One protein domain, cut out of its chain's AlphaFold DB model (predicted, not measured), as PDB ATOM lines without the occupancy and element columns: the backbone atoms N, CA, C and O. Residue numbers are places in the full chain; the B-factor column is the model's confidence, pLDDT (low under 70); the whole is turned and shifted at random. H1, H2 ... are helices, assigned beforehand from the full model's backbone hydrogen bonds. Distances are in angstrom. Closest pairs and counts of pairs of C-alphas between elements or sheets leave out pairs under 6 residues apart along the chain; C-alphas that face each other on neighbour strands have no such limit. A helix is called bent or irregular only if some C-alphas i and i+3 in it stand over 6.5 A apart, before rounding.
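What this domain is: This is residues 155 to 337 of the 348 residues of the protein "HTH tetR-type domain-containing protein" of Nocardioides sp. Root190 (UniProt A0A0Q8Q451). An elongated all-helix domain has an up-and-down bundle of three helices, H4, H5 and H7, each running against the one before it in the chain, with a small head of H1, H2 and H3 at one end, where H1 packs on H4 and a tight link leads from H3 into H4. The short H6 packs on H4 beside the head, while towards the other end H8 packs on H7 and H9 packs on H5. The printed part has 183 residues with nine named helices, H1 to H9 in chain order, and no named strand. It is compact, with a radius of gyration of the C-alphas of 17.8 A, and spans 57 by 35 by 28 A.

How they stand to each other: H1, residues 155 to 169, touches H2, residues 176 to 183, at a steep tilt of 64 degrees, closest at the C-alphas of Ile 158 and Ala 183, 5.1 A. H3, residues 187 to 193, touches H2, closest at the C-alphas of Gly 180 and Ala 187, 4.7 A; H2 and H3 are both apart from H5 to H9, which follow further along. With residues 159 to 163 alone, H1 touches H4, residues 197 to 221, about perpendicular at 89 degrees. H5, residues 229 to 247, is the hub, touching five helices; it forms a helical hairpin with H4, closest at the C-alphas of Leu 216 and Leu 236, 5.7 A. H6, residues 249 to 257, touches H4, closest at the C-alphas of Gly 208 and Phe 250, 4.4 A. H7, residues 263 to 289, touches H4 at a shallow tilt of 13 degrees, closest at the C-alphas of Gly 213 and Leu 276, 5.2 A. H8, residues 299 to 311, touches H7, closest at the C-alphas of Leu 284 and Pro 299, 5.3 A. H9, residues 323 to 335, touches H5 at a shallow tilt of 27 degrees, opposite ways, closest at the C-alphas of Thr 238 and Ala 327, 5.7 A. Every O i to N i+4 pair is within hydrogen-bond range in H1, H2, H4, H6 and H8, against 14 of 15 in H5, 19 of 23 in H7, 8 of 9 in H9 and 0 of 3 in H3, where 4 of 4 O i to N i+3 pairs are.

Where its parts are: H1 begins at C-alpha 155, (15.084, 44.135, -27.077). H4 is 36.0 A long, H5 24.8 A and H7 35.4 A. H5 is irregular, but only just: C-alphas 244 and 247 are 6.9 A apart. H7 is irregular, with C-alphas 268 and 271 7.4 A apart and a kink of 51 degrees near residue 270. H9 ends at C-alpha 335, (-21.995, 47.487, -6.573).

The domain as a whole: The two C-alphas farthest apart are those of Gln 186 and Glu 295, 58.1 A. The printed part has no cut, and the link from H8 to H9, 11 residues, is long. The mean pLDDT of the printed part is 88.6; residues 247 to 249, 251, 255 to 256 and 258 to 259 are under 70.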
ATOM      1  N   ARG A 155      16.428  44.566 -26.677       91.44
ATOM      2  CA  ARG A 155      15.084  44.135 -27.077       91.44
ATOM      3  C   ARG A 155      14.004  44.783 -26.207       91.44
ATOM      4  O   ARG A 155      13.020  45.292 -26.740       91.44
ATOM      5  N   ASP A 156      14.213  44.821 -24.896       89.75
ATOM      6  CA  ASP A 156      13.253  45.388 -23.950       89.75
ATOM      7  C   ASP A 156      13.200  46.913 -24.048       89.75
ATOM      8  O   ASP A 156      12.117  47.492 -23.976       89.75
ATOM      9  N   ARG A 157      14.337  47.580 -24.305       91.50
ATOM     10  CA  ARG A 157      14.346  49.025 -24.599       91.50
ATOM     11  C   ARG A 157      13.507  49.355 -25.831       91.50
ATOM     12  O   ARG A 157      12.762  50.332 -25.812       91.50
ATOM     13  N   ILE A 158      13.586  48.536 -26.883       93.69
ATOM     14  CA  ILE A 158      12.764  48.697 -28.093       93.69
ATOM     15  C   ILE A 158      11.275  48.516 -27.769       93.69
ATOM     16  O   ILE A 158      10.450  49.315 -28.223       93.69
ATOM     17  N   LEU A 159      10.915  47.505 -26.970       92.69
ATOM     18  CA  LEU A 159       9.533  47.290 -26.532       92.69
ATOM     19  C   LEU A 159       9.006  48.476 -25.714       92.69
ATOM     20  O   LEU A 159       7.938  48.997 -26.029       92.69
ATOM     21  N   ALA A 160       9.772  48.947 -24.727       89.56
ATOM     22  CA  ALA A 160       9.395  50.072 -23.873       89.56
ATOM     23  C   ALA A 160       9.256  51.380 -24.668       89.56
ATOM     24  O   ALA A 160       8.245  52.073 -24.557       89.56
ATOM     25  N   ALA A 161      10.211  51.681 -25.554       91.62
ATOM     26  CA  ALA A 161      10.128  52.833 -26.450       91.62
ATOM     27  C   ALA A 161       8.883  52.777 -27.349       91.62
ATOM     28  O   ALA A 161       8.221  53.793 -27.583       91.62
ATOM     29  N   THR A 162       8.539  51.582 -27.833       92.31
ATOM     30  CA  THR A 162       7.349  51.376 -28.661       92.31
ATOM     31  C   THR A 162       6.069  51.572 -27.851       92.31
ATOM     32  O   THR A 162       5.170  52.261 -28.330       92.31
ATOM     33  N   ALA A 163       5.989  51.035 -26.630       89.38
ATOM     34  CA  ALA A 163       4.854  51.231 -25.726       89.38
ATOM     35  C   ALA A 163       4.618  52.719 -25.427       89.38
ATOM     36  O   ALA A 163       3.520  53.226 -25.659       89.38
ATOM     37  N   ALA A 164       5.672  53.450 -25.051       86.62
ATOM     38  CA  ALA A 164       5.608  54.890 -24.807       86.62
ATOM     39  C   ALA A 164       5.152  55.680 -26.051       86.62
ATOM     40  O   ALA A 164       4.360  56.620 -25.954       86.62
ATOM     41  N   THR A 165       5.609  55.284 -27.245       88.19
ATOM     42  CA  THR A 165       5.193  55.926 -28.505       88.19
ATOM     43  C   THR A 165       3.720  55.642 -28.821       88.19
ATOM     44  O   THR A 165       2.975  56.561 -29.166       88.19
ATOM     45  N   LEU A 166       3.271  54.393 -28.641       84.88
ATOM     46  CA  LEU A 166       1.878  53.985 -28.842       84.88
ATOM     47  C   LEU A 166       0.930  54.676 -27.859       84.88
ATOM     48  O   LEU A 166      -0.147  55.107 -28.273       84.88
ATOM     49  N   ARG A 167       1.332  54.827 -26.591       81.06
ATOM     50  CA  ARG A 167       0.595  55.597 -25.579       81.06
ATOM     51  C   ARG A 167       0.410  57.047 -26.019       81.06
ATOM     52  O   ARG A 167      -0.695  57.573 -25.947       81.06
ATOM     53  N   ALA A 168       1.482  57.684 -26.490       78.75
ATOM     54  CA  ALA A 168       1.479  59.110 -26.805       78.75
ATOM     55  C   ALA A 168       0.772  59.457 -28.127       78.75
ATOM     56  O   ALA A 168       0.167  60.523 -28.241       78.75
ATOM     57  N   ARG A 169       0.891  58.609 -29.157       76.19
ATOM     58  CA  ARG A 169       0.495  58.967 -30.535       76.19
ATOM     59  C   ARG A 169      -0.524  58.030 -31.175       76.19
ATOM     60  O   ARG A 169      -1.088  58.382 -32.215       76.19
ATOM     61  N   GLY A 170      -0.766  56.867 -30.579       76.12
ATOM     62  CA  GLY A 170      -1.596  55.820 -31.159       76.12
ATOM     63  C   GLY A 170      -0.933  55.085 -32.331       76.12
ATOM     64  O   GLY A 170       0.174  55.407 -32.784       76.12
ATOM     65  N   TYR A 171      -1.631  54.083 -32.857       82.81
ATOM     66  CA  TYR A 171      -1.084  53.118 -33.807       82.81
ATOM     67  C   TYR A 171      -0.714  53.765 -35.142       82.81
ATOM     68  O   TYR A 171       0.367  53.512 -35.673       82.81
ATOM     69  N   ALA A 172      -1.581  54.613 -35.702       80.12
ATOM     70  CA  ALA A 172      -1.398  55.159 -37.050       80.12
ATOM     71  C   ALA A 172      -0.183  56.098 -37.175       80.12
ATOM     72  O   ALA A 172       0.431  56.169 -38.235       80.12
ATOM     73  N   LYS A 173       0.185  56.789 -36.088       80.88
ATOM     74  CA  LYS A 173       1.234  57.826 -36.063       80.88
ATOM     75  C   LYS A 173       2.563  57.343 -35.471       80.88
ATOM     76  O   LYS A 173       3.472  58.138 -35.259       80.88
ATOM     77  N   THR A 174       2.675  56.050 -35.176       84.94
ATOM     78  CA  THR A 174       3.886  55.457 -34.595       84.94
ATOM     79  C   THR A 174       4.868  55.049 -35.700       84.94
ATOM     80  O   THR A 174       4.580  54.137 -36.483       84.94
ATOM     81  N   HIS A 175       6.043  55.679 -35.765       88.50
ATOM     82  CA  HIS A 175       7.063  55.412 -36.790       88.50
ATOM     83  C   HIS A 175       8.317  54.755 -36.195       88.50
ATOM     84  O   HIS A 175       8.732  55.084 -35.089       88.50
ATOM     85  N   LEU A 176       8.955  53.846 -36.948       91.38
ATOM     86  CA  LEU A 176      10.150  53.121 -36.482       91.38
ATOM     87  C   LEU A 176      11.353  54.034 -36.201       91.38
ATOM     88  O   LEU A 176      12.163  53.702 -35.344       91.38
ATOM     89  N   ALA A 177      11.461  55.174 -36.891       90.69
ATOM     90  CA  ALA A 177      12.519  56.154 -36.644       90.69
ATOM     91  C   ALA A 177      12.448  56.728 -35.219       90.69
ATOM     92  O   ALA A 177      13.443  56.699 -34.504       90.69
ATOM     93  N   GLU A 178      11.255  57.147 -34.781       90.62
ATOM     94  CA  GLU A 178      11.020  57.660 -33.423       90.62
ATOM     95  C   GLU A 178      11.247  56.572 -32.361       90.62
ATOM     96  O   GLU A 178      11.811  56.838 -31.303       90.62
ATOM     97  N   ILE A 179      10.851  55.326 -32.651       93.44
ATOM     98  CA  ILE A 179      11.113  54.188 -31.757       93.44
ATOM     99  C   ILE A 179      12.620  53.967 -31.598       93.44
ATOM    100  O   ILE A 179      13.087  53.766 -30.480       93.44
ATOM    101  N   GLY A 180      13.376  54.010 -32.699       92.38
ATOM    102  CA  GLY A 180      14.829  53.852 -32.679       92.38
ATOM    103  C   GLY A 180      15.505  54.933 -31.843       92.38
ATOM    104  O   GLY A 180      16.281  54.615 -30.945       92.38
ATOM    105  N   GLU A 181      15.134  56.194 -32.070       92.31
ATOM    106  CA  GLU A 181      15.628  57.336 -31.297       92.31
ATOM    107  C   GLU A 181      15.387  57.146 -29.791       92.31
ATOM    108  O   GLU A 181      16.332  57.189 -29.003       92.31
ATOM    109  N   ARG A 182      14.149  56.823 -29.391       92.06
ATOM    110  CA  ARG A 182      13.789  56.576 -27.983       92.06
ATOM    111  C   ARG A 182      14.495  55.362 -27.374       92.06
ATOM    112  O   ARG A 182      14.824  55.379 -26.194       92.06
ATOM    113  N   ALA A 183      14.714  54.304 -28.153       92.31
ATOM    114  CA  ALA A 183      15.390  53.088 -27.699       92.31
ATOM    115  C   ALA A 183      16.928  53.180 -27.754       92.31
ATOM    116  O   ALA A 183      17.607  52.215 -27.379       92.31
ATOM    117  N   ALA A 184      17.470  54.317 -28.214       92.25
ATOM    118  CA  ALA A 184      18.889  54.528 -28.491       92.25
ATOM    119  C   ALA A 184      19.473  53.481 -29.462       92.25
ATOM    120  O   ALA A 184      20.561  52.944 -29.252       92.25
ATOM    121  N   VAL A 185      18.735  53.169 -30.535       93.19
ATOM    122  CA  VAL A 185      19.163  52.275 -31.622       93.19
ATOM    123  C   VAL A 185      18.824  52.865 -32.989       93.19
ATOM    124  O   VAL A 185      17.886  53.639 -33.148       93.19
ATOM    125  N   GLN A 186      19.553  52.460 -34.024       90.88
ATOM    126  CA  GLN A 186      19.192  52.827 -35.393       90.88
ATOM    127  C   GLN A 186      17.925  52.078 -35.827       90.88
ATOM    128  O   GLN A 186      17.778  50.891 -35.539       90.88
ATOM    129  N   ALA A 187      17.027  52.738 -36.564       89.12
ATOM    130  CA  ALA A 187      15.765  52.129 -36.999       89.12
ATOM    131  C   ALA A 187      15.936  50.787 -37.752       89.12
ATOM    132  O   ALA A 187      15.161  49.868 -37.479       89.12
ATOM    133  N   PRO A 188      16.953  50.596 -38.624       91.81
ATOM    134  CA  PRO A 188      17.215  49.290 -39.233       91.81
ATOM    135  C   PRO A 188      17.554  48.191 -38.219       91.81
ATOM    136  O   PRO A 188      17.179  47.041 -38.428       91.81
ATOM    137  N   ALA A 189      18.196  48.533 -37.096       90.56
ATOM    138  CA  ALA A 189      18.592  47.558 -36.083       90.56
ATOM    139  C   ALA A 189      17.389  46.924 -35.365       90.56
ATOM    140  O   ALA A 189      17.493  45.809 -34.860       90.56
ATOM    141  N   ILE A 190      16.228  47.592 -35.363       93.50
ATOM    142  CA  ILE A 190      14.974  47.046 -34.821       93.50
ATOM    143  C   ILE A 190      14.574  45.760 -35.557       93.50
ATOM    144  O   ILE A 190      14.070  44.829 -34.928       93.50
ATOM    145  N   TYR A 191      14.852  45.671 -36.863       93.69
ATOM    146  CA  TYR A 191      14.515  44.492 -37.661       93.69
ATOM    147  C   TYR A 191      15.323  43.242 -37.288       93.69
ATOM    148  O   TYR A 191      14.881  42.134 -37.583       93.69
ATOM    149  N   HIS A 192      16.451  43.389 -36.584       92.19
ATOM    150  CA  HIS A 192      17.171  42.242 -36.018       92.19
ATOM    151  C   HIS A 192      16.407  41.577 -34.866       92.19
ATOM    152  O   HIS A 192      16.561  40.382 -34.645       92.19
ATOM    153  N   TYR A 193      15.576  42.336 -34.145       93.69
ATOM    154  CA  TYR A 193      14.812  41.843 -32.993       93.69
ATOM    155  C   TYR A 193      13.362  41.512 -33.347       93.69
ATOM    156  O   TYR A 193      12.756  40.639 -32.726       93.69
ATOM    157  N   PHE A 194      12.794  42.215 -34.331       95.38
ATOM    158  CA  PHE A 194      11.401  42.065 -34.728       95.38
ATOM    159  C   PHE A 194      11.278  42.015 -36.252       95.38
ATOM    160  O   PHE A 194      11.635  42.981 -36.923       95.38
ATOM    161  N   PRO A 195      10.684  40.956 -36.827       93.12
ATOM    162  CA  PRO A 195      10.669  40.755 -38.277       93.12
ATOM    163  C   PRO A 195       9.822  41.791 -39.033       93.12
ATOM    164  O   PRO A 195       9.904  41.902 -40.251       93.12
ATOM    165  N   SER A 196       8.969  42.547 -38.336       93.44
ATOM    166  CA  SER A 196       8.215  43.656 -38.917       93.44
ATOM    167  C   SER A 196       7.731  44.635 -37.847       93.44
ATOM    168  O   SER A 196       7.612  44.284 -36.672       93.44
ATOM    169  N   ARG A 197       7.329  45.843 -38.269       90.75
ATOM    170  CA  ARG A 197       6.599  46.799 -37.414       90.75
ATOM    171  C   ARG A 197       5.343  46.176 -36.797       90.75
ATOM    172  O   ARG A 197       5.025  46.457 -35.649       90.75
ATOM    173  N   ALA A 198       4.629  45.338 -37.553       90.88
ATOM    174  CA  ALA A 198       3.444  44.655 -37.045       90.88
ATOM    175  C   ALA A 198       3.809  43.663 -35.933       90.88
ATOM    176  O   ALA A 198       3.162  43.684 -34.898       90.88
ATOM    177  N   ALA A 199       4.875  42.873 -36.106       93.12
ATOM    178  CA  ALA A 199       5.349  41.937 -35.086       93.12
ATOM    179  C   ALA A 199       5.823  42.651 -33.810       93.12
ATOM    180  O   ALA A 199       5.502  42.206 -32.712       93.12
ATOM    181  N   LEU A 200       6.523  43.782 -33.948       93.81
ATOM    182  CA  LEU A 200       6.907  44.630 -32.818       93.81
ATOM    183  C   LEU A 200       5.678  45.137 -32.048       93.81
ATOM    184  O   LEU A 200       5.602  44.987 -30.833       93.81
ATOM    185  N   ILE A 201       4.691  45.691 -32.753       91.81
ATOM    186  CA  ILE A 201       3.465  46.201 -32.126       91.81
ATOM    187  C   ILE A 201       2.669  45.062 -31.475       91.81
ATOM    188  O   ILE A 201       2.234  45.214 -30.340       91.81
ATOM    189  N   THR A 202       2.527  43.910 -32.138       92.56
ATOM    190  CA  THR A 202       1.890  42.725 -31.543       92.56
ATOM    191  C   THR A 202       2.597  42.310 -30.256       92.56
ATOM    192  O   THR A 202       1.920  42.069 -29.261       92.56
ATOM    193  N   ALA A 203       3.933  42.272 -30.234       92.75
ATOM    194  CA  ALA A 203       4.695  41.905 -29.041       92.75
ATOM    195  C   ALA A 203       4.462  42.879 -27.875       92.75
ATOM    196  O   ALA A 203       4.263  42.441 -26.746       92.75
ATOM    197  N   VAL A 204       4.424  44.187 -28.149       91.81
ATOM    198  CA  VAL A 204       4.127  45.218 -27.137       91.81
ATOM    199  C   VAL A 204       2.717  45.069 -26.580       91.81
ATOM    200  O   VAL A 204       2.534  45.102 -25.367       91.81
ATOM    201  N   LEU A 205       1.720  44.875 -27.445       89.81
ATOM    202  CA  LEU A 205       0.329  44.732 -27.012       89.81
ATOM    203  C   LEU A 205       0.104  43.419 -26.248       89.81
ATOM    204  O   LEU A 205      -0.569  43.421 -25.224       89.81
ATOM    205  N   THR A 206       0.741  42.328 -26.682       90.69
ATOM    206  CA  THR A 206       0.750  41.039 -25.964       90.69
ATOM    207  C   THR A 206       1.336  41.219 -24.565       90.69
ATOM    208  O   THR A 206       0.753  40.763 -23.584       90.69
ATOM    209  N   GLN A 207       2.471  41.920 -24.454       88.62
ATOM    210  CA  GLN A 207       3.089  42.215 -23.164       88.62
ATOM    211  C   GLN A 207       2.164  43.058 -22.281       88.62
ATOM    212  O   GLN A 207       1.999  42.738 -21.111       88.62
ATOM    213  N   GLY A 208       1.519  44.086 -22.838       86.25
ATOM    214  CA  GLY A 208       0.556  44.904 -22.102       86.25
ATOM    215  C   GLY A 208      -0.621  44.093 -21.562       86.25
ATOM    216  O   GLY A 208      -0.952  44.233 -20.391       86.25
ATOM    217  N   GLN A 209      -1.202  43.190 -22.359       87.75
ATOM    218  CA  GLN A 209      -2.299  42.323 -21.907       87.75
ATOM    219  C   GLN A 209      -1.867  41.374 -20.791       87.75
ATOM    220  O   GLN A 209      -2.593  41.210 -19.815       87.75
ATOM    221  N   ARG A 210      -0.660  40.806 -20.892       88.31
ATOM    222  CA  ARG A 210      -0.082  39.974 -19.828       88.31
ATOM    223  C   ARG A 210       0.154  40.762 -18.547       88.31
ATOM    224  O   ARG A 210      -0.156  40.256 -17.477       88.31
ATOM    225  N   THR A 211       0.660  41.990 -18.654       85.88
ATOM    226  CA  THR A 211       0.825  42.884 -17.502       85.88
ATOM    227  C   THR A 211      -0.520  43.156 -16.834       85.88
ATOM    228  O   THR A 211      -0.633  42.980 -15.627       85.88
ATOM    229  N   VAL A 212      -1.557  43.515 -17.602       86.62
ATOM    230  CA  VAL A 212      -2.906  43.734 -17.052       86.62
ATOM    231  C   VAL A 212      -3.421  42.466 -16.366       86.62
ATOM    232  O   VAL A 212      -3.806  42.531 -15.203       86.62
ATOM    233  N   GLY A 213      -3.362  41.309 -17.031       89.94
ATOM    234  CA  GLY A 213      -3.816  40.039 -16.458       89.94
ATOM    235  C   GLY A 213      -3.084  39.666 -15.166       89.94
ATOM    236  O   GLY A 213      -3.723  39.281 -14.192       89.94
ATOM    237  N   ALA A 214      -1.762  39.847 -15.118       89.12
ATOM    238  CA  ALA A 214      -0.968  39.612 -13.913       89.12
ATOM    239  C   ALA A 214      -1.364  40.544 -12.756       89.12
ATOM    240  O   ALA A 214      -1.443  40.089 -11.619       89.12
ATOM    241  N   HIS A 215      -1.654  41.820 -13.030       87.88
ATOM    242  CA  HIS A 215      -2.134  42.753 -12.005       87.88
ATOM    243  C   HIS A 215      -3.521  42.382 -11.472       87.88
ATOM    244  O   HIS A 215      -3.753  42.504 -10.273       87.88
ATOM    245  N   LEU A 216      -4.427  41.923 -12.340       91.88
ATOM    246  CA  LEU A 216      -5.754  41.473 -11.914       91.88
ATOM    247  C   LEU A 216      -5.674  40.222 -11.036       91.88
ATOM    248  O   LEU A 216      -6.298  40.179  -9.982       91.88
ATOM    249  N   LEU A 217      -4.872  39.231 -11.437       93.69
ATOM    250  CA  LEU A 217      -4.661  38.015 -10.649       93.69
ATOM    251  C   LEU A 217      -4.008  38.327  -9.300       93.69
ATOM    252  O   LEU A 217      -4.512  37.890  -8.276       93.69
ATOM    253  N   ALA A 218      -2.968  39.166  -9.274       91.94
ATOM    254  CA  ALA A 218      -2.325  39.575  -8.026       91.94
ATOM    255  C   ALA A 218      -3.286  40.310  -7.074       91.94
ATOM    256  O   ALA A 218      -3.182  40.163  -5.860       91.94
ATOM    257  N   ALA A 219      -4.229  41.095  -7.612       92.44
ATOM    258  CA  ALA A 219      -5.255  41.741  -6.801       92.44
ATOM    259  C   ALA A 219      -6.229  40.729  -6.182       92.44
ATOM    260  O   ALA A 219      -6.650  40.936  -5.051       92.44
ATOM    261  N   LEU A 220      -6.556  39.640  -6.888       94.00
ATOM    262  CA  LEU A 220      -7.369  38.550  -6.344       94.00
ATOM    263  C   LEU A 220      -6.598  37.714  -5.317       94.00
ATOM    264  O   LEU A 220      -7.131  37.436  -4.251       94.00
ATOM    265  N   ASP A 221      -5.342  37.366  -5.602       94.12
ATOM    266  CA  ASP A 221      -4.497  36.549  -4.718       94.12
ATOM    267  C   ASP A 221      -4.197  37.243  -3.375       94.12
ATOM    268  O   ASP A 221      -3.917  36.583  -2.376       94.12
ATOM    269  N   ALA A 222      -4.247  38.578  -3.343       93.56
ATOM    270  CA  ALA A 222      -4.062  39.370  -2.130       93.56
ATOM    271  C   ALA A 222      -5.300  39.395  -1.212       93.56
ATOM    272  O   ALA A 222      -5.205  39.876  -0.080       93.56
ATOM    273  N   LEU A 223      -6.457  38.921  -1.684       93.19
ATOM    274  CA  LEU A 223      -7.694  38.899  -0.909       93.19
ATOM    275  C   LEU A 223      -7.791  37.637  -0.035       93.19
ATOM    276  O   LEU A 223      -7.300  36.572  -0.416       93.19
ATOM    277  N   PRO A 224      -8.461  37.713   1.130       94.69
ATOM    278  CA  PRO A 224      -8.845  36.526   1.891       94.69
ATOM    279  C   PRO A 224      -9.627  35.514   1.038       94.69
ATOM    280  O   PRO A 224     -10.428  35.897   0.186       94.69
ATOM    281  N   ALA A 225      -9.433  34.219   1.293       89.19
ATOM    282  CA  ALA A 225     -10.058  33.149   0.506       89.19
ATOM    283  C   ALA A 225     -11.600  33.136   0.575       89.19
ATOM    284  O   ALA A 225     -12.242  32.585  -0.313       89.19
ATOM    285  N   ASP A 226     -12.185  33.728   1.616       90.75
ATOM    286  CA  ASP A 226     -13.627  33.853   1.858       90.75
ATOM    287  C   ASP A 226     -14.216  35.193   1.382       90.75
ATOM    288  O   ASP A 226     -15.348  35.534   1.724       90.75
ATOM    289  N   THR A 227     -13.460  35.962   0.591       93.62
ATOM    290  CA  THR A 227     -13.928  37.240   0.042       93.62
ATOM    291  C   THR A 227     -15.076  37.029  -0.945       93.62
ATOM    292  O   THR A 227     -14.971  36.211  -1.862       93.62
ATOM    293  N   SER A 228     -16.150  37.809  -0.784       92.38
ATOM    294  CA  SER A 228     -17.346  37.742  -1.632       92.38
ATOM    295  C   SER A 228     -17.040  38.016  -3.109       92.38
ATOM    296  O   SER A 228     -16.061  38.697  -3.448       92.38
ATOM    297  N   ALA A 229     -17.894  37.529  -4.013       94.19
ATOM    298  CA  ALA A 229     -17.731  37.807  -5.437       94.19
ATOM    299  C   ALA A 229     -17.908  39.307  -5.742       94.19
ATOM    300  O   ALA A 229     -17.171  39.860  -6.566       94.19
ATOM    301  N   ARG A 230     -18.799  39.992  -5.005       92.62
ATOM    302  CA  ARG A 230     -18.924  41.461  -4.997       92.62
ATOM    303  C   ARG A 230     -17.590  42.160  -4.717       92.62
ATOM    304  O   ARG A 230     -17.156  43.000  -5.507       92.62
ATOM    305  N   ASP A 231     -16.922  41.810  -3.621       92.31
ATOM    306  CA  ASP A 231     -15.676  42.467  -3.205       92.31
ATOM    307  C   ASP A 231     -14.503  42.113  -4.133       92.31
ATOM    308  O   ASP A 231     -13.654  42.956  -4.432       92.31
ATOM    309  N   ARG A 232     -14.483  40.891  -4.679       95.31
ATOM    310  CA  ARG A 232     -13.532  40.498  -5.731       95.31
ATOM    311  C   ARG A 232     -13.735  41.312  -7.008       95.31
ATOM    312  O   ARG A 232     -12.756  41.783  -7.586       95.31
ATOM    313  N   ALA A 233     -14.979  41.539  -7.437       95.31
ATOM    314  CA  ALA A 233     -15.284  42.393  -8.588       95.31
ATOM    315  C   ALA A 233     -14.883  43.859  -8.340       95.31
ATOM    316  O   ALA A 233     -14.361  44.525  -9.241       95.31
ATOM    317  N   ALA A 234     -15.060  44.353  -7.111       93.50
ATOM    318  CA  ALA A 234     -14.567  45.662  -6.694       93.50
ATOM    319  C   ALA A 234     -13.030  45.748  -6.783       93.50
ATOM    320  O   ALA A 234     -12.494  46.665  -7.411       93.50
ATOM    321  N   ALA A 235     -12.308  44.758  -6.253       94.00
ATOM    322  CA  ALA A 235     -10.847  44.707  -6.324       94.00
ATOM    323  C   ALA A 235     -10.329  44.650  -7.771       94.00
ATOM    324  O   ALA A 235      -9.412  45.396  -8.127       94.00
ATOM    325  N   LEU A 236     -10.951  43.835  -8.631       95.44
ATOM    326  CA  LEU A 236     -10.634  43.783 -10.062       95.44
ATOM    327  C   LEU A 236     -10.848  45.136 -10.748       95.44
ATOM    328  O   LEU A 236     -10.028  45.550 -11.568       95.44
ATOM    329  N   THR A 237     -11.910  45.857 -10.384       94.31
ATOM    330  CA  THR A 237     -12.225  47.185 -10.931       94.31
ATOM    331  C   THR A 237     -11.137  48.192 -10.595       94.31
ATOM    332  O   THR A 237     -10.606  48.870 -11.479       94.31
ATOM    333  N   THR A 238     -10.750  48.255  -9.323       92.62
ATOM    334  CA  THR A 238      -9.682  49.142  -8.860       92.62
ATOM    335  C   THR A 238      -8.336  48.769  -9.478       92.62
ATOM    336  O   THR A 238      -7.619  49.653  -9.954       92.62
ATOM    337  N   ALA A 239      -8.003  47.478  -9.541       91.50
ATOM    338  CA  ALA A 239      -6.774  46.996 -10.164       91.50
ATOM    339  C   ALA A 239      -6.709  47.351 -11.659       91.50
ATOM    340  O   ALA A 239      -5.682  47.848 -12.127       91.50
ATOM    341  N   HIS A 240      -7.815  47.175 -12.392       91.31
ATOM    342  CA  HIS A 240      -7.921  47.511 -13.815       91.31
ATOM    343  C   HIS A 240      -7.708  49.006 -14.073       91.31
ATOM    344  O   HIS A 240      -6.964  49.383 -14.978       91.31
ATOM    345  N   LEU A 241      -8.327  49.875 -13.270       89.88
ATOM    346  CA  LEU A 241      -8.182  51.324 -13.426       89.88
ATOM    347  C   LEU A 241      -6.762  51.796 -13.107       89.88
ATOM    348  O   LEU A 241      -6.182  52.544 -13.893       89.88
ATOM    349  N   ARG A 242      -6.164  51.312 -12.014       87.56
ATOM    350  CA  ARG A 242      -4.781  51.653 -11.650       87.56
ATOM    351  C   ARG A 242      -3.800  51.224 -12.737       87.56
ATOM    352  O   ARG A 242      -2.964  52.021 -13.162       87.56
ATOM    353  N   VAL A 243      -3.924  49.997 -13.255       84.00
ATOM    354  CA  VAL A 243      -3.018  49.533 -14.317       84.00
ATOM    355  C   VAL A 243      -3.214  50.298 -15.627       84.00
ATOM    356  O   VAL A 243      -2.234  50.585 -16.315       84.00
ATOM    357  N   ALA A 244      -4.449  50.684 -15.955       80.75
ATOM    358  CA  ALA A 244      -4.749  51.442 -17.165       80.75
ATOM    359  C   ALA A 244      -4.255  52.901 -17.113       80.75
ATOM    360  O   ALA A 244      -3.881  53.441 -18.163       80.75
ATOM    361  N   LEU A 245      -4.264  53.528 -15.930       81.19
ATOM    362  CA  LEU A 245      -4.026  54.967 -15.760       81.19
ATOM    363  C   LEU A 245      -2.648  55.320 -15.185       81.19
ATOM    364  O   LEU A 245      -2.042  56.282 -15.649       81.19
ATOM    365  N   GLU A 246      -2.132  54.551 -14.226       76.00
ATOM    366  CA  GLU A 246      -0.950  54.938 -13.437       76.00
ATOM    367  C   GLU A 246       0.256  54.028 -13.657       76.00
ATOM    368  O   GLU A 246       1.394  54.497 -13.648       76.00
ATOM    369  N   LEU A 247       0.039  52.720 -13.830       67.31
ATOM    370  CA  LEU A 247       1.121  51.761 -13.582       67.31
ATOM    371  C   LEU A 247       1.928  51.363 -14.820       67.31
ATOM    372  O   LEU A 247       3.057  50.904 -14.660       67.31
ATOM    373  N   SER A 248       1.399  51.466 -16.046       67.12
ATOM    374  CA  SER A 248       2.098  50.873 -17.195       67.12
ATOM    375  C   SER A 248       1.811  51.518 -18.548       67.12
ATOM    376  O   SER A 248       0.718  51.397 -19.100       67.12
ATOM    377  N   ASP A 249       2.867  52.056 -19.170       69.94
ATOM    378  CA  ASP A 249       2.854  52.487 -20.574       69.94
ATOM    379  C   ASP A 249       2.410  51.363 -21.524       69.94
ATOM    380  O   ASP A 249       1.763  51.629 -22.538       69.94
ATOM    381  N   PHE A 250       2.724  50.102 -21.202       74.94
ATOM    382  CA  PHE A 250       2.283  48.945 -21.983       74.94
ATOM    383  C   PHE A 250       0.778  48.704 -21.844       74.94
ATOM    384  O   PHE A 250       0.113  48.440 -22.846       74.94
ATOM    385  N   ALA A 251       0.231  48.817 -20.632       64.50
ATOM    386  CA  ALA A 251      -1.203  48.663 -20.394       64.50
ATOM    387  C   ALA A 251      -1.993  49.802 -21.048       64.50
ATOM    388  O   ALA A 251      -2.926  49.549 -21.810       64.50
ATOM    389  N   THR A 252      -1.556  51.053 -20.873       70.81
ATOM    390  CA  THR A 252      -2.176  52.198 -21.549       70.81
ATOM    391  C   THR A 252      -2.066  52.074 -23.074       70.81
ATOM    392  O   THR A 252      -3.014  52.403 -23.793       70.81
ATOM    393  N   ALA A 253      -0.943  51.566 -23.604       72.75
ATOM    394  CA  ALA A 253      -0.803  51.305 -25.034       72.75
ATOM    395  C   ALA A 253      -1.829  50.278 -25.533       72.75
ATOM    396  O   ALA A 253      -2.386  50.485 -26.609       72.75
ATOM    397  N   VAL A 254      -2.128  49.221 -24.773       72.06
ATOM    398  CA  VAL A 254      -3.194  48.266 -25.122       72.06
ATOM    399  C   VAL A 254      -4.545  48.959 -25.190       72.06
ATOM    400  O   VAL A 254      -5.184  48.930 -26.246       72.06
ATOM    401  N   THR A 255      -4.946  49.644 -24.121       67.50
ATOM    402  CA  THR A 255      -6.285  50.233 -24.018       67.50
ATOM    403  C   THR A 255      -6.554  51.263 -25.118       67.50
ATOM    404  O   THR A 255      -7.598  51.214 -25.760       67.50
ATOM    405  N   ARG A 256      -5.581  52.130 -25.440       69.62
ATOM    406  CA  ARG A 256      -5.746  53.163 -26.486       69.62
ATOM    407  C   ARG A 256      -5.706  52.626 -27.920       69.62
ATOM    408  O   ARG A 256      -6.159  53.301 -28.846       69.62
ATOM    409  N   ASN A 257      -5.102  51.457 -28.145       75.44
ATOM    410  CA  ASN A 257      -4.811  50.969 -29.498       75.44
ATOM    411  C   ASN A 257      -5.606  49.725 -29.905       75.44
ATOM    412  O   ASN A 257      -5.599  49.399 -31.094       75.44
ATOM    413  N   ALA A 258      -6.312  49.058 -28.986       69.56
ATOM    414  CA  ALA A 258      -7.066  47.835 -29.271       69.56
ATOM    415  C   ALA A 258      -8.035  47.989 -30.465       69.56
ATOM    416  O   ALA A 258      -8.038  47.148 -31.367       69.56
ATOM    417  N   GLY A 259      -8.759  49.113 -30.540       67.69
ATOM    418  CA  GLY A 259      -9.649  49.442 -31.666       67.69
ATOM    419  C   GLY A 259      -8.941  49.990 -32.917       67.69
ATOM    420  O   GLY A 259      -9.539  50.082 -33.985       67.69
ATOM    421  N   GLN A 260      -7.654  50.347 -32.827       73.12
ATOM    422  CA  GLN A 260      -6.895  50.981 -33.916       73.12
ATOM    423  C   GLN A 260      -6.023  50.004 -34.709       73.12
ATOM    424  O   GLN A 260      -5.611  50.308 -35.833       73.12
ATOM    425  N   VAL A 261      -5.685  48.848 -34.130       82.88
ATOM    426  CA  VAL A 261      -4.789  47.894 -34.785       82.88
ATOM    427  C   VAL A 261      -5.508  47.074 -35.866       82.88
ATOM    428  O   VAL A 261      -6.680  46.741 -35.703       82.88
ATOM    429  N   PRO A 262      -4.833  46.705 -36.976       85.00
ATOM    430  CA  PRO A 262      -5.442  45.938 -38.062       85.00
ATOM    431  C   PRO A 262      -5.959  44.556 -37.621       85.00
ATOM    432  O   PRO A 262      -5.406  43.985 -36.677       85.00
ATOM    433  N   PRO A 263      -6.910  43.946 -38.364       84.25
ATOM    434  CA  PRO A 263      -7.495  42.641 -38.030       84.25
ATOM    435  C   PRO A 263      -6.467  41.546 -37.723       84.25
ATOM    436  O   PRO A 263      -6.635  40.801 -36.768       84.25
ATOM    437  N   ARG A 264      -5.356  41.494 -38.470       87.81
ATOM    438  CA  ARG A 264      -4.271  40.524 -38.241       87.81
ATOM    439  C   ARG A 264      -3.600  40.650 -36.868       87.81
ATOM    440  O   ARG A 264      -3.189  39.648 -36.304       87.81
ATOM    441  N   ILE A 265      -3.463  41.876 -36.349       89.44
ATOM    442  CA  ILE A 265      -2.886  42.110 -35.020       89.44
ATOM    443  C   ILE A 265      -3.928  41.743 -33.969       89.44
ATOM    444  O   ILE A 265      -3.594  41.025 -33.038       89.44
ATOM    445  N   ARG A 266      -5.196  42.145 -34.156       85.56
ATOM    446  CA  ARG A 266      -6.288  41.747 -33.252       85.56
ATOM    447  C   ARG A 266      -6.391  40.229 -33.124       85.56
ATOM    448  O   ARG A 266      -6.423  39.729 -32.011       85.56
ATOM    449  N   ALA A 267      -6.348  39.507 -34.246       87.50
ATOM    450  CA  ALA A 267      -6.368  38.045 -34.275       87.50
ATOM    451  C   ALA A 267      -5.211  37.426 -33.474       87.50
ATOM    452  O   ALA A 267      -5.420  36.468 -32.739       87.50
ATOM    453  N   ALA A 268      -4.009  38.002 -33.564       89.00
ATOM    454  CA  ALA A 268      -2.849  37.539 -32.803       89.00
ATOM    455  C   ALA A 268      -2.957  37.802 -31.287       89.00
ATOM    456  O   ALA A 268      -2.265  37.148 -30.515       89.00
ATOM    457  N   LEU A 269      -3.810  38.742 -30.866       88.81
ATOM    458  CA  LEU A 269      -4.034  39.095 -29.459       88.81
ATOM    459  C   LEU A 269      -5.202  38.332 -28.821       88.81
ATOM    460  O   LEU A 269      -5.352  38.385 -27.606       88.81
ATOM    461  N   VAL A 270      -6.021  37.618 -29.607       88.94
ATOM    462  CA  VAL A 270      -7.253  36.959 -29.125       88.94
ATOM    463  C   VAL A 270      -7.001  36.109 -27.884       88.94
ATOM    464  O   VAL A 270      -7.720  36.264 -26.907       88.94
ATOM    465  N   THR A 271      -5.957  35.277 -27.883       89.88
ATOM    466  CA  THR A 271      -5.657  34.384 -26.754       89.88
ATOM    467  C   THR A 271      -5.402  35.134 -25.447       89.88
ATOM    468  O   THR A 271      -5.906  34.729 -24.403       89.88
ATOM    469  N   GLU A 272      -4.624  36.217 -25.476       88.88
ATOM    470  CA  GLU A 272      -4.325  36.980 -24.256       88.88
ATOM    471  C   GLU A 272      -5.519  37.856 -23.842       88.88
ATOM    472  O   GLU A 272      -5.781  37.998 -22.650       88.88
ATOM    473  N   THR A 273      -6.297  38.375 -24.805       88.00
ATOM    474  CA  THR A 273      -7.586  39.030 -24.517       88.00
ATOM    475  C   THR A 273      -8.539  38.074 -23.800       88.00
ATOM    476  O   THR A 273      -9.122  38.455 -22.790       88.00
ATOM    477  N   SER A 274      -8.684  36.837 -24.290       90.19
ATOM    478  CA  SER A 274      -9.547  35.824 -23.673       90.19
ATOM    479  C   SER A 274      -9.137  35.555 -22.232       90.19
ATOM    480  O   SER A 274      -9.968  35.694 -21.349       90.19
ATOM    481  N   ARG A 275      -7.846  35.314 -21.967       90.25
ATOM    482  CA  ARG A 275      -7.346  35.094 -20.599       90.25
ATOM    483  C   ARG A 275      -7.675  36.242 -19.653       90.25
ATOM    484  O   ARG A 275      -8.052  36.003 -18.513       90.25
ATOM    485  N   LEU A 276      -7.535  37.483 -20.120       88.31
ATOM    486  CA  LEU A 276      -7.898  38.655 -19.329       88.31
ATOM    487  C   LEU A 276      -9.400  38.672 -19.008       88.31
ATOM    488  O   LEU A 276      -9.799  39.015 -17.899       88.31
ATOM    489  N   TYR A 277     -10.230  38.310 -19.983       92.25
ATOM    490  CA  TYR A 277     -11.683  38.299 -19.832       92.25
ATOM    491  C   TYR A 277     -12.167  37.113 -18.990       92.25
ATOM    492  O   TYR A 277     -13.208  37.230 -18.347       92.25
ATOM    493  N   ASP A 278     -11.427  36.007 -18.964       94.75
ATOM    494  CA  ASP A 278     -11.737  34.823 -18.161       94.75
ATOM    495  C   ASP A 278     -11.598  35.108 -16.657       94.75
ATOM    496  O   ASP A 278     -12.401  34.616 -15.869       94.75
ATOM    497  N   VAL A 279     -10.658  35.977 -16.252       95.50
ATOM    498  CA  VAL A 279     -10.529  36.419 -14.848       95.50
ATOM    499  C   VAL A 279     -11.825  37.075 -14.370       95.50
ATOM    500  O   VAL A 279     -12.386  36.677 -13.353       95.50
ATOM    501  N   TRP A 280     -12.347  38.032 -15.137       96.31
ATOM    502  CA  TRP A 280     -13.623  38.682 -14.830       96.31
ATOM    503  C   TRP A 280     -14.810  37.726 -14.915       96.31
ATOM    504  O   TRP A 280     -15.710  37.794 -14.083       96.31
ATOM    505  N   GLN A 281     -14.811  36.849 -15.921       97.31
ATOM    506  CA  GLN A 281     -15.885  35.885 -16.126       97.31
ATOM    507  C   GLN A 281     -16.027  34.954 -14.926       97.31
ATOM    508  O   GLN A 281     -17.140  34.771 -14.459       97.31
ATOM    509  N   SER A 282     -14.913  34.440 -14.394       96.75
ATOM    510  CA  SER A 282     -14.940  33.530 -13.243       96.75
ATOM    511  C   SER A 282     -15.640  34.147 -12.029       96.75
ATOM    512  O   SER A 282     -16.543  33.536 -11.471       96.75
ATOM    513  N   VAL A 283     -15.321  35.402 -11.693       97.00
ATOM    514  CA  VAL A 283     -15.947  36.115 -10.570       97.00
ATOM    515  C   VAL A 283     -17.446  36.329 -10.797       97.00
ATOM    516  O   VAL A 283     -18.232  36.184  -9.866       97.00
ATOM    517  N   LEU A 284     -17.860  36.667 -12.021       97.44
ATOM    518  CA  LEU A 284     -19.270  36.915 -12.335       97.44
ATOM    519  C   LEU A 284     -20.092  35.620 -12.443       97.44
ATOM    520  O   LEU A 284     -21.259  35.620 -12.060       97.44
ATOM    521  N   ASP A 285     -19.500  34.529 -12.929       97.50
ATOM    522  CA  ASP A 285     -20.141  33.211 -12.966       97.50
ATOM    523  C   ASP A 285     -20.362  32.669 -11.551       97.50
ATOM    524  O   ASP A 285     -21.447  32.174 -11.251       97.50
ATOM    525  N   GLU A 286     -19.367  32.809 -10.668       95.38
ATOM    526  CA  GLU A 286     -19.500  32.476  -9.245       95.38
ATOM    527  C   GLU A 286     -20.606  33.317  -8.590       95.38
ATOM    528  O   GLU A 286     -21.525  32.768  -7.986       95.38
ATOM    529  N   ALA A 287     -20.606  34.635  -8.815       95.44
ATOM    530  CA  ALA A 287     -21.646  35.525  -8.299       95.44
ATOM    531  C   ALA A 287     -23.062  35.171  -8.795       95.44
ATOM    532  O   ALA A 287     -24.032  35.311  -8.049       95.44
ATOM    533  N   ALA A 288     -23.206  34.736 -10.051       95.56
ATOM    534  CA  ALA A 288     -24.481  34.254 -10.579       95.56
ATOM    535  C   ALA A 288     -24.905  32.934  -9.928       95.56
ATOM    536  O   ALA A 288     -26.071  32.777  -9.567       95.56
ATOM    537  N   ALA A 289     -23.970  31.991  -9.781       94.44
ATOM    538  CA  ALA A 289     -24.228  30.685  -9.182       94.44
ATOM    539  C   ALA A 289     -24.664  30.800  -7.713       94.44
ATOM    540  O   ALA A 289     -25.571  30.083  -7.288       94.44
ATOM    541  N   ASP A 290     -24.079  31.747  -6.980       92.56
ATOM    542  CA  ASP A 290     -24.395  32.024  -5.577       92.56
ATOM    543  C   ASP A 290     -25.625  32.937  -5.402       92.56
ATOM    544  O   ASP A 290     -26.065  33.198  -4.281       92.56
ATOM    545  N   GLY A 291     -26.221  33.409  -6.506       92.56
ATOM    546  CA  GLY A 291     -27.385  34.299  -6.488       92.56
ATOM    547  C   GLY A 291     -27.078  35.709  -5.971       92.56
ATOM    548  O   GLY A 291     -27.990  36.424  -5.555       92.56
ATOM    549  N   GLU A 292     -25.806  36.117  -5.975       93.94
ATOM    550  CA  GLU A 292     -25.393  37.468  -5.589       93.94
ATOM    551  C   GLU A 292     -25.704  38.494  -6.690       93.94
ATOM    552  O   GLU A 292     -26.030  39.644  -6.379       93.94
ATOM    553  N   LEU A 293     -25.617  38.104  -7.970       94.50
ATOM    554  CA  LEU A 293     -25.977  38.977  -9.093       94.50
ATOM    555  C   LEU A 293     -27.484  39.215  -9.164       94.50
ATOM    556  O   LEU A 293     -28.292  38.326  -8.906       94.50
ATOM    557  N   ARG A 294     -27.863  40.431  -9.567       93.88
ATOM    558  CA  ARG A 294     -29.268  40.784  -9.781       93.88
ATOM    559  C   ARG A 294     -29.905  39.945 -10.882       93.88
ATOM    560  O   ARG A 294     -29.294  39.688 -11.919       93.88
ATOM    561  N   GLU A 295     -31.177  39.611 -10.681       92.50
ATOM    562  CA  GLU A 295     -31.994  38.930 -11.687       92.50
ATOM    563  C   GLU A 295     -31.965  39.653 -13.045       92.50
ATOM    564  O   GLU A 295     -32.043  40.881 -13.129       92.50
ATOM    565  N   GLY A 296     -31.878  38.868 -14.123       91.94
ATOM    566  CA  GLY A 296     -31.830  39.374 -15.497       91.94
ATOM    567  C   GLY A 296     -30.431  39.734 -16.007       91.94
ATOM    568  O   GLY A 296     -30.321  40.150 -17.158       91.94
ATOM    569  N   LEU A 297     -29.380  39.561 -15.196       95.88
ATOM    570  CA  LEU A 297     -27.990  39.717 -15.623       95.88
ATOM    571  C   LEU A 297     -27.361  38.373 -16.021       95.88
ATOM    572  O   LEU A 297     -27.142  37.492 -15.197       95.88
ATOM    573  N   ASP A 298     -27.006  38.262 -17.292       97.31
ATOM    574  CA  ASP A 298     -26.054  37.310 -17.845       97.31
ATOM    575  C   ASP A 298     -24.614  37.770 -17.528       97.31
ATOM    576  O   ASP A 298     -24.237  38.915 -17.836       97.31
ATOM    577  N   PRO A 299     -23.778  36.898 -16.937       97.06
ATOM    578  CA  PRO A 299     -22.393  37.215 -16.601       97.06
ATOM    579  C   PRO A 299     -21.543  37.683 -17.789       97.06
ATOM    580  O   PRO A 299     -20.738  38.607 -17.649       97.06
ATOM    581  N   ALA A 300     -21.721  37.093 -18.975       96.12
ATOM    582  CA  ALA A 300     -20.895  37.408 -20.134       96.12
ATOM    583  C   ALA A 300     -21.228  38.787 -20.719       96.12
ATOM    584  O   ALA A 300     -20.304  39.541 -21.037       96.12
ATOM    585  N   ILE A 301     -22.510  39.152 -20.822       96.94
ATOM    586  CA  ILE A 301     -22.939  40.498 -21.243       96.94
ATOM    587  C   ILE A 301     -22.509  41.538 -20.201       96.94
ATOM    588  O   ILE A 301     -21.938  42.575 -20.552       96.94
ATOM    589  N   THR A 302     -22.716  41.236 -18.916       96.25
ATOM    590  CA  THR A 302     -22.349  42.109 -17.793       96.25
ATOM    591  C   THR A 302     -20.856  42.425 -17.787       96.25
ATOM    592  O   THR A 302     -20.470  43.597 -17.732       96.25
ATOM    593  N   ARG A 303     -20.006  41.402 -17.950       96.06
ATOM    594  CA  ARG A 303     -18.553  41.559 -18.104       96.06
ATOM    595  C   ARG A 303     -18.212  42.548 -19.212       96.06
ATOM    596  O   ARG A 303     -17.355  43.409 -19.027       96.06
ATOM    597  N   MET A 304     -18.850  42.415 -20.375       94.75
ATOM    598  CA  MET A 304     -18.526  43.241 -21.537       94.75
ATOM    599  C   MET A 304     -18.958  44.700 -21.355       94.75
ATOM    600  O   MET A 304     -18.216  45.599 -21.745       94.75
ATOM    601  N   LEU A 305     -20.098  44.960 -20.712       94.50
ATOM    602  CA  LEU A 305     -20.506  46.324 -20.356       94.50
ATOM    603  C   LEU A 305     -19.551  46.959 -19.336       94.50
ATOM    604  O   LEU A 305     -19.133  48.105 -19.520       94.50
ATOM    605  N   LEU A 306     -19.158  46.209 -18.302       93.88
ATOM    606  CA  LEU A 306     -18.223  46.685 -17.284       93.88
ATOM    607  C   LEU A 306     -16.851  47.000 -17.891       93.88
ATOM    608  O   LEU A 306     -16.338  48.105 -17.732       93.88
ATOM    609  N   LEU A 307     -16.280  46.067 -18.658       91.25
ATOM    610  CA  LEU A 307     -15.023  46.296 -19.369       91.25
ATOM    611  C   LEU A 307     -15.130  47.469 -20.345       91.25
ATOM    612  O   LEU A 307     -14.161  48.207 -20.496       91.25
ATOM    613  N   GLY A 308     -16.291  47.684 -20.965       89.69
ATOM    614  CA  GLY A 308     -16.553  48.865 -21.783       89.69
ATOM    615  C   GLY A 308     -16.438  50.167 -20.998       89.69
ATOM    616  O   GLY A 308     -15.729  51.077 -21.426       89.69
ATOM    617  N   ALA A 309     -17.050  50.233 -19.812       92.25
ATOM    618  CA  ALA A 309     -16.926  51.385 -18.922       92.25
ATOM    619  C   ALA A 309     -15.457  51.667 -18.568       92.25
ATOM    620  O   ALA A 309     -14.993  52.800 -18.709       92.25
ATOM    621  N   LEU A 310     -14.717  50.629 -18.160       91.12
ATOM    622  CA  LEU A 310     -13.338  50.745 -17.672       91.12
ATOM    623  C   LEU A 310     -12.327  51.023 -18.794       91.12
ATOM    624  O   LEU A 310     -11.456  51.883 -18.657       91.12
ATOM    625  N   ASN A 311     -12.445  50.340 -19.933       85.50
ATOM    626  CA  ASN A 311     -11.541  50.518 -21.074       85.50
ATOM    627  C   ASN A 311     -11.712  51.881 -21.746       85.50
ATOM    628  O   ASN A 311     -10.795  52.350 -22.417       85.50
ATOM    629  N   TRP A 312     -12.858  52.538 -21.561       84.75
ATOM    630  CA  TRP A 312     -13.078  53.872 -22.105       84.75
ATOM    631  C   TRP A 312     -12.457  54.987 -21.254       84.75
ATOM    632  O   TRP A 312     -12.291  56.102 -21.746       84.75
ATOM    633  N   VAL A 313     -12.084  54.715 -19.997       87.25
ATOM    634  CA  VAL A 313     -11.545  55.725 -19.068       87.25
ATOM    635  C   VAL A 313     -10.340  56.492 -19.634       87.25
ATOM    636  O   VAL A 313     -10.371  57.727 -19.615       87.25
ATOM    637  N   PRO A 314      -9.317  55.847 -20.231       79.50
ATOM    638  CA  PRO A 314      -8.154  56.566 -20.761       79.50
ATOM    639  C   PRO A 314      -8.453  57.541 -21.913       79.50
ATOM    640  O   PRO A 314      -7.603  58.374 -22.243       79.50
ATOM    641  N   GLU A 315      -9.627  57.454 -22.551       77.06
ATOM    642  CA  GLU A 315     -10.028  58.383 -23.619       77.06
ATOM    643  C   GLU A 315     -10.451  59.758 -23.091       77.06
ATOM    644  O   GLU A 315     -10.439  60.739 -23.839       77.06
ATOM    645  N   TRP A 316     -10.810  59.859 -21.813       81.19
ATOM    646  CA  TRP A 316     -11.305  61.098 -21.219       81.19
ATOM    647  C   TRP A 316     -10.657  61.477 -19.893       81.19
ATOM    648  O   TRP A 316     -10.826  62.619 -19.458       81.19
ATOM    649  N   TRP A 317      -9.929  60.555 -19.268       81.62
ATOM    650  CA  TRP A 317      -9.120  60.835 -18.094       81.62
ATOM    651  C   TRP A 317      -7.970  61.794 -18.432       81.62
ATOM    652  O   TRP A 317      -7.421  61.784 -19.537       81.62
ATOM    653  N   HIS A 318      -7.632  62.638 -17.467       77.75
ATOM    654  CA  HIS A 318      -6.539  63.600 -17.520       77.75
ATOM    655  C   HIS A 318      -5.881  63.677 -16.142       77.75
ATOM    656  O   HIS A 318      -6.552  63.425 -15.144       77.75
ATOM    657  N   ASP A 319      -4.605  64.065 -16.094       73.94
ATOM    658  CA  ASP A 319      -3.772  63.986 -14.884       73.94
ATOM    659  C   ASP A 319      -4.312  64.812 -13.690       73.94
ATOM    660  O   ASP A 319      -3.950  64.545 -12.549       73.94
ATOM    661  N   ASP A 320      -5.213  65.777 -13.922       80.50
ATOM    662  CA  ASP A 320      -5.877  66.535 -12.842       80.50
ATOM    663  C   ASP A 320      -6.993  65.748 -12.114       80.50
ATOM    664  O   ASP A 320      -7.518  66.230 -11.111       80.50
ATOM    665  N   LEU A 321      -7.408  64.578 -12.621       82.25
ATOM    666  CA  LEU A 321      -8.394  63.703 -11.972       82.25
ATOM    667  C   LEU A 321      -7.691  62.585 -11.207       82.25
ATOM    668  O   LEU A 321      -7.020  61.740 -11.802       82.25
ATOM    669  N   VAL A 322      -7.915  62.524  -9.896       86.88
ATOM    670  CA  VAL A 322      -7.337  61.477  -9.049       86.88
ATOM    671  C   VAL A 322      -7.986  60.134  -9.385       86.88
ATOM    672  O   VAL A 322      -9.212  60.035  -9.474       86.88
ATOM    673  N   VAL A 323      -7.177  59.085  -9.564       86.69
ATOM    674  CA  VAL A 323      -7.674  57.752  -9.950       86.69
ATOM    675  C   VAL A 323      -8.685  57.199  -8.954       86.69
ATOM    676  O   VAL A 323      -9.668  56.600  -9.380       86.69
ATOM    677  N   ASP A 324      -8.526  57.478  -7.661       86.56
ATOM    678  CA  ASP A 324      -9.479  57.048  -6.634       86.56
ATOM    679  C   ASP A 324     -10.885  57.646  -6.834       86.56
ATOM    680  O   ASP A 324     -11.875  56.967  -6.574       86.56
ATOM    681  N   GLN A 325     -11.015  58.862  -7.383       87.25
ATOM    682  CA  GLN A 325     -12.331  59.437  -7.709       87.25
ATOM    683  C   GLN A 325     -13.008  58.661  -8.846       87.25
ATOM    684  O   GLN A 325     -14.211  58.389  -8.807       87.25
ATOM    685  N   VAL A 326     -12.228  58.266  -9.856       89.81
ATOM    686  CA  VAL A 326     -12.718  57.440 -10.967       89.81
ATOM    687  C   VAL A 326     -13.056  56.031 -10.489       89.81
ATOM    688  O   VAL A 326     -14.086  55.485 -10.884       89.81
ATOM    689  N   ALA A 327     -12.221  55.464  -9.615       90.38
ATOM    690  CA  ALA A 327     -12.453  54.167  -9.003       90.38
ATOM    691  C   ALA A 327     -13.736  54.173  -8.172       90.38
ATOM    692  O   ALA A 327     -14.570  53.310  -8.397       90.38
ATOM    693  N   GLY A 328     -13.965  55.170  -7.313       88.81
ATOM    694  CA  GLY A 328     -15.209  55.284  -6.542       88.81
ATOM    695  C   GLY A 328     -16.456  55.330  -7.433       88.81
ATOM    696  O   GLY A 328     -17.427  54.615  -7.193       88.81
ATOM    697  N   ALA A 329     -16.416  56.094  -8.530       88.81
ATOM    698  CA  ALA A 329     -17.516  56.131  -9.497       88.81
ATOM    699  C   ALA A 329     -17.746  54.775 -10.200       88.81
ATOM    700  O   ALA A 329     -18.894  54.379 -10.407       88.81
ATOM    701  N   ALA A 330     -16.676  54.053 -10.553       91.56
ATOM    702  CA  ALA A 330     -16.760  52.729 -11.171       91.56
ATOM    703  C   ALA A 330     -17.195  51.635 -10.185       91.56
ATOM    704  O   ALA A 330     -17.936  50.732 -10.555       91.56
ATOM    705  N   LEU A 331     -16.786  51.735  -8.925       91.00
ATOM    706  CA  LEU A 331     -17.174  50.811  -7.867       91.00
ATOM    707  C   LEU A 331     -18.671  50.888  -7.567       91.00
ATOM    708  O   LEU A 331     -19.290  49.851  -7.375       91.00
ATOM    709  N   ARG A 332     -19.279  52.078  -7.634       87.94
ATOM    710  CA  ARG A 332     -20.745  52.219  -7.566       87.94
ATOM    711  C   ARG A 332     -21.453  51.477  -8.706       87.94
ATOM    712  O   ARG A 332     -22.432  50.777  -8.460       87.94
ATOM    713  N   LEU A 333     -20.914  51.543  -9.931       88.31
ATOM    714  CA  LEU A 333     -21.441  50.769 -11.065       88.31
ATOM    715  C   LEU A 333     -21.399  49.261 -10.807       88.31
ATOM    716  O   LEU A 333     -22.371  48.569 -11.097       88.31
ATOM    717  N   VAL A 334     -20.280  48.775 -10.266       91.62
ATOM    718  CA  VAL A 334     -20.088  47.363  -9.908       91.62
ATOM    719  C   VAL A 334     -21.046  46.957  -8.801       91.62
ATOM    720  O   VAL A 334     -21.732  45.956  -8.944       91.62
ATOM    721  N   ASP A 335     -21.136  47.744  -7.730       89.44
ATOM    722  CA  ASP A 335     -21.995  47.487  -6.573       89.44
ATOM    723  C   ASP A 335     -23.467  47.314  -6.976       89.44
ATOM    724  O   ASP A 335     -24.159  46.405  -6.501       89.44
ATOM    725  N   GLY A 336     -23.911  48.118  -7.944       89.06
ATOM    726  CA  GLY A 336     -25.243  48.035  -8.526       89.06
ATOM    727  C   GLY A 336     -25.571  46.724  -9.235       89.06
ATOM    728  O   GLY A 336     -26.751  46.421  -9.393       89.06
ATOM    729  N   LEU A 337     -24.585  45.917  -9.635       91.94
ATOM    730  CA  LEU A 337     -24.813  44.623 -10.296       91.94
ATOM    731  C   LEU A 337     -25.308  43.535  -9.338       91.94
ATOM    732  O   LEU A 337     -25.860  42.530  -9.780       91.94
TER     733      LEU A 337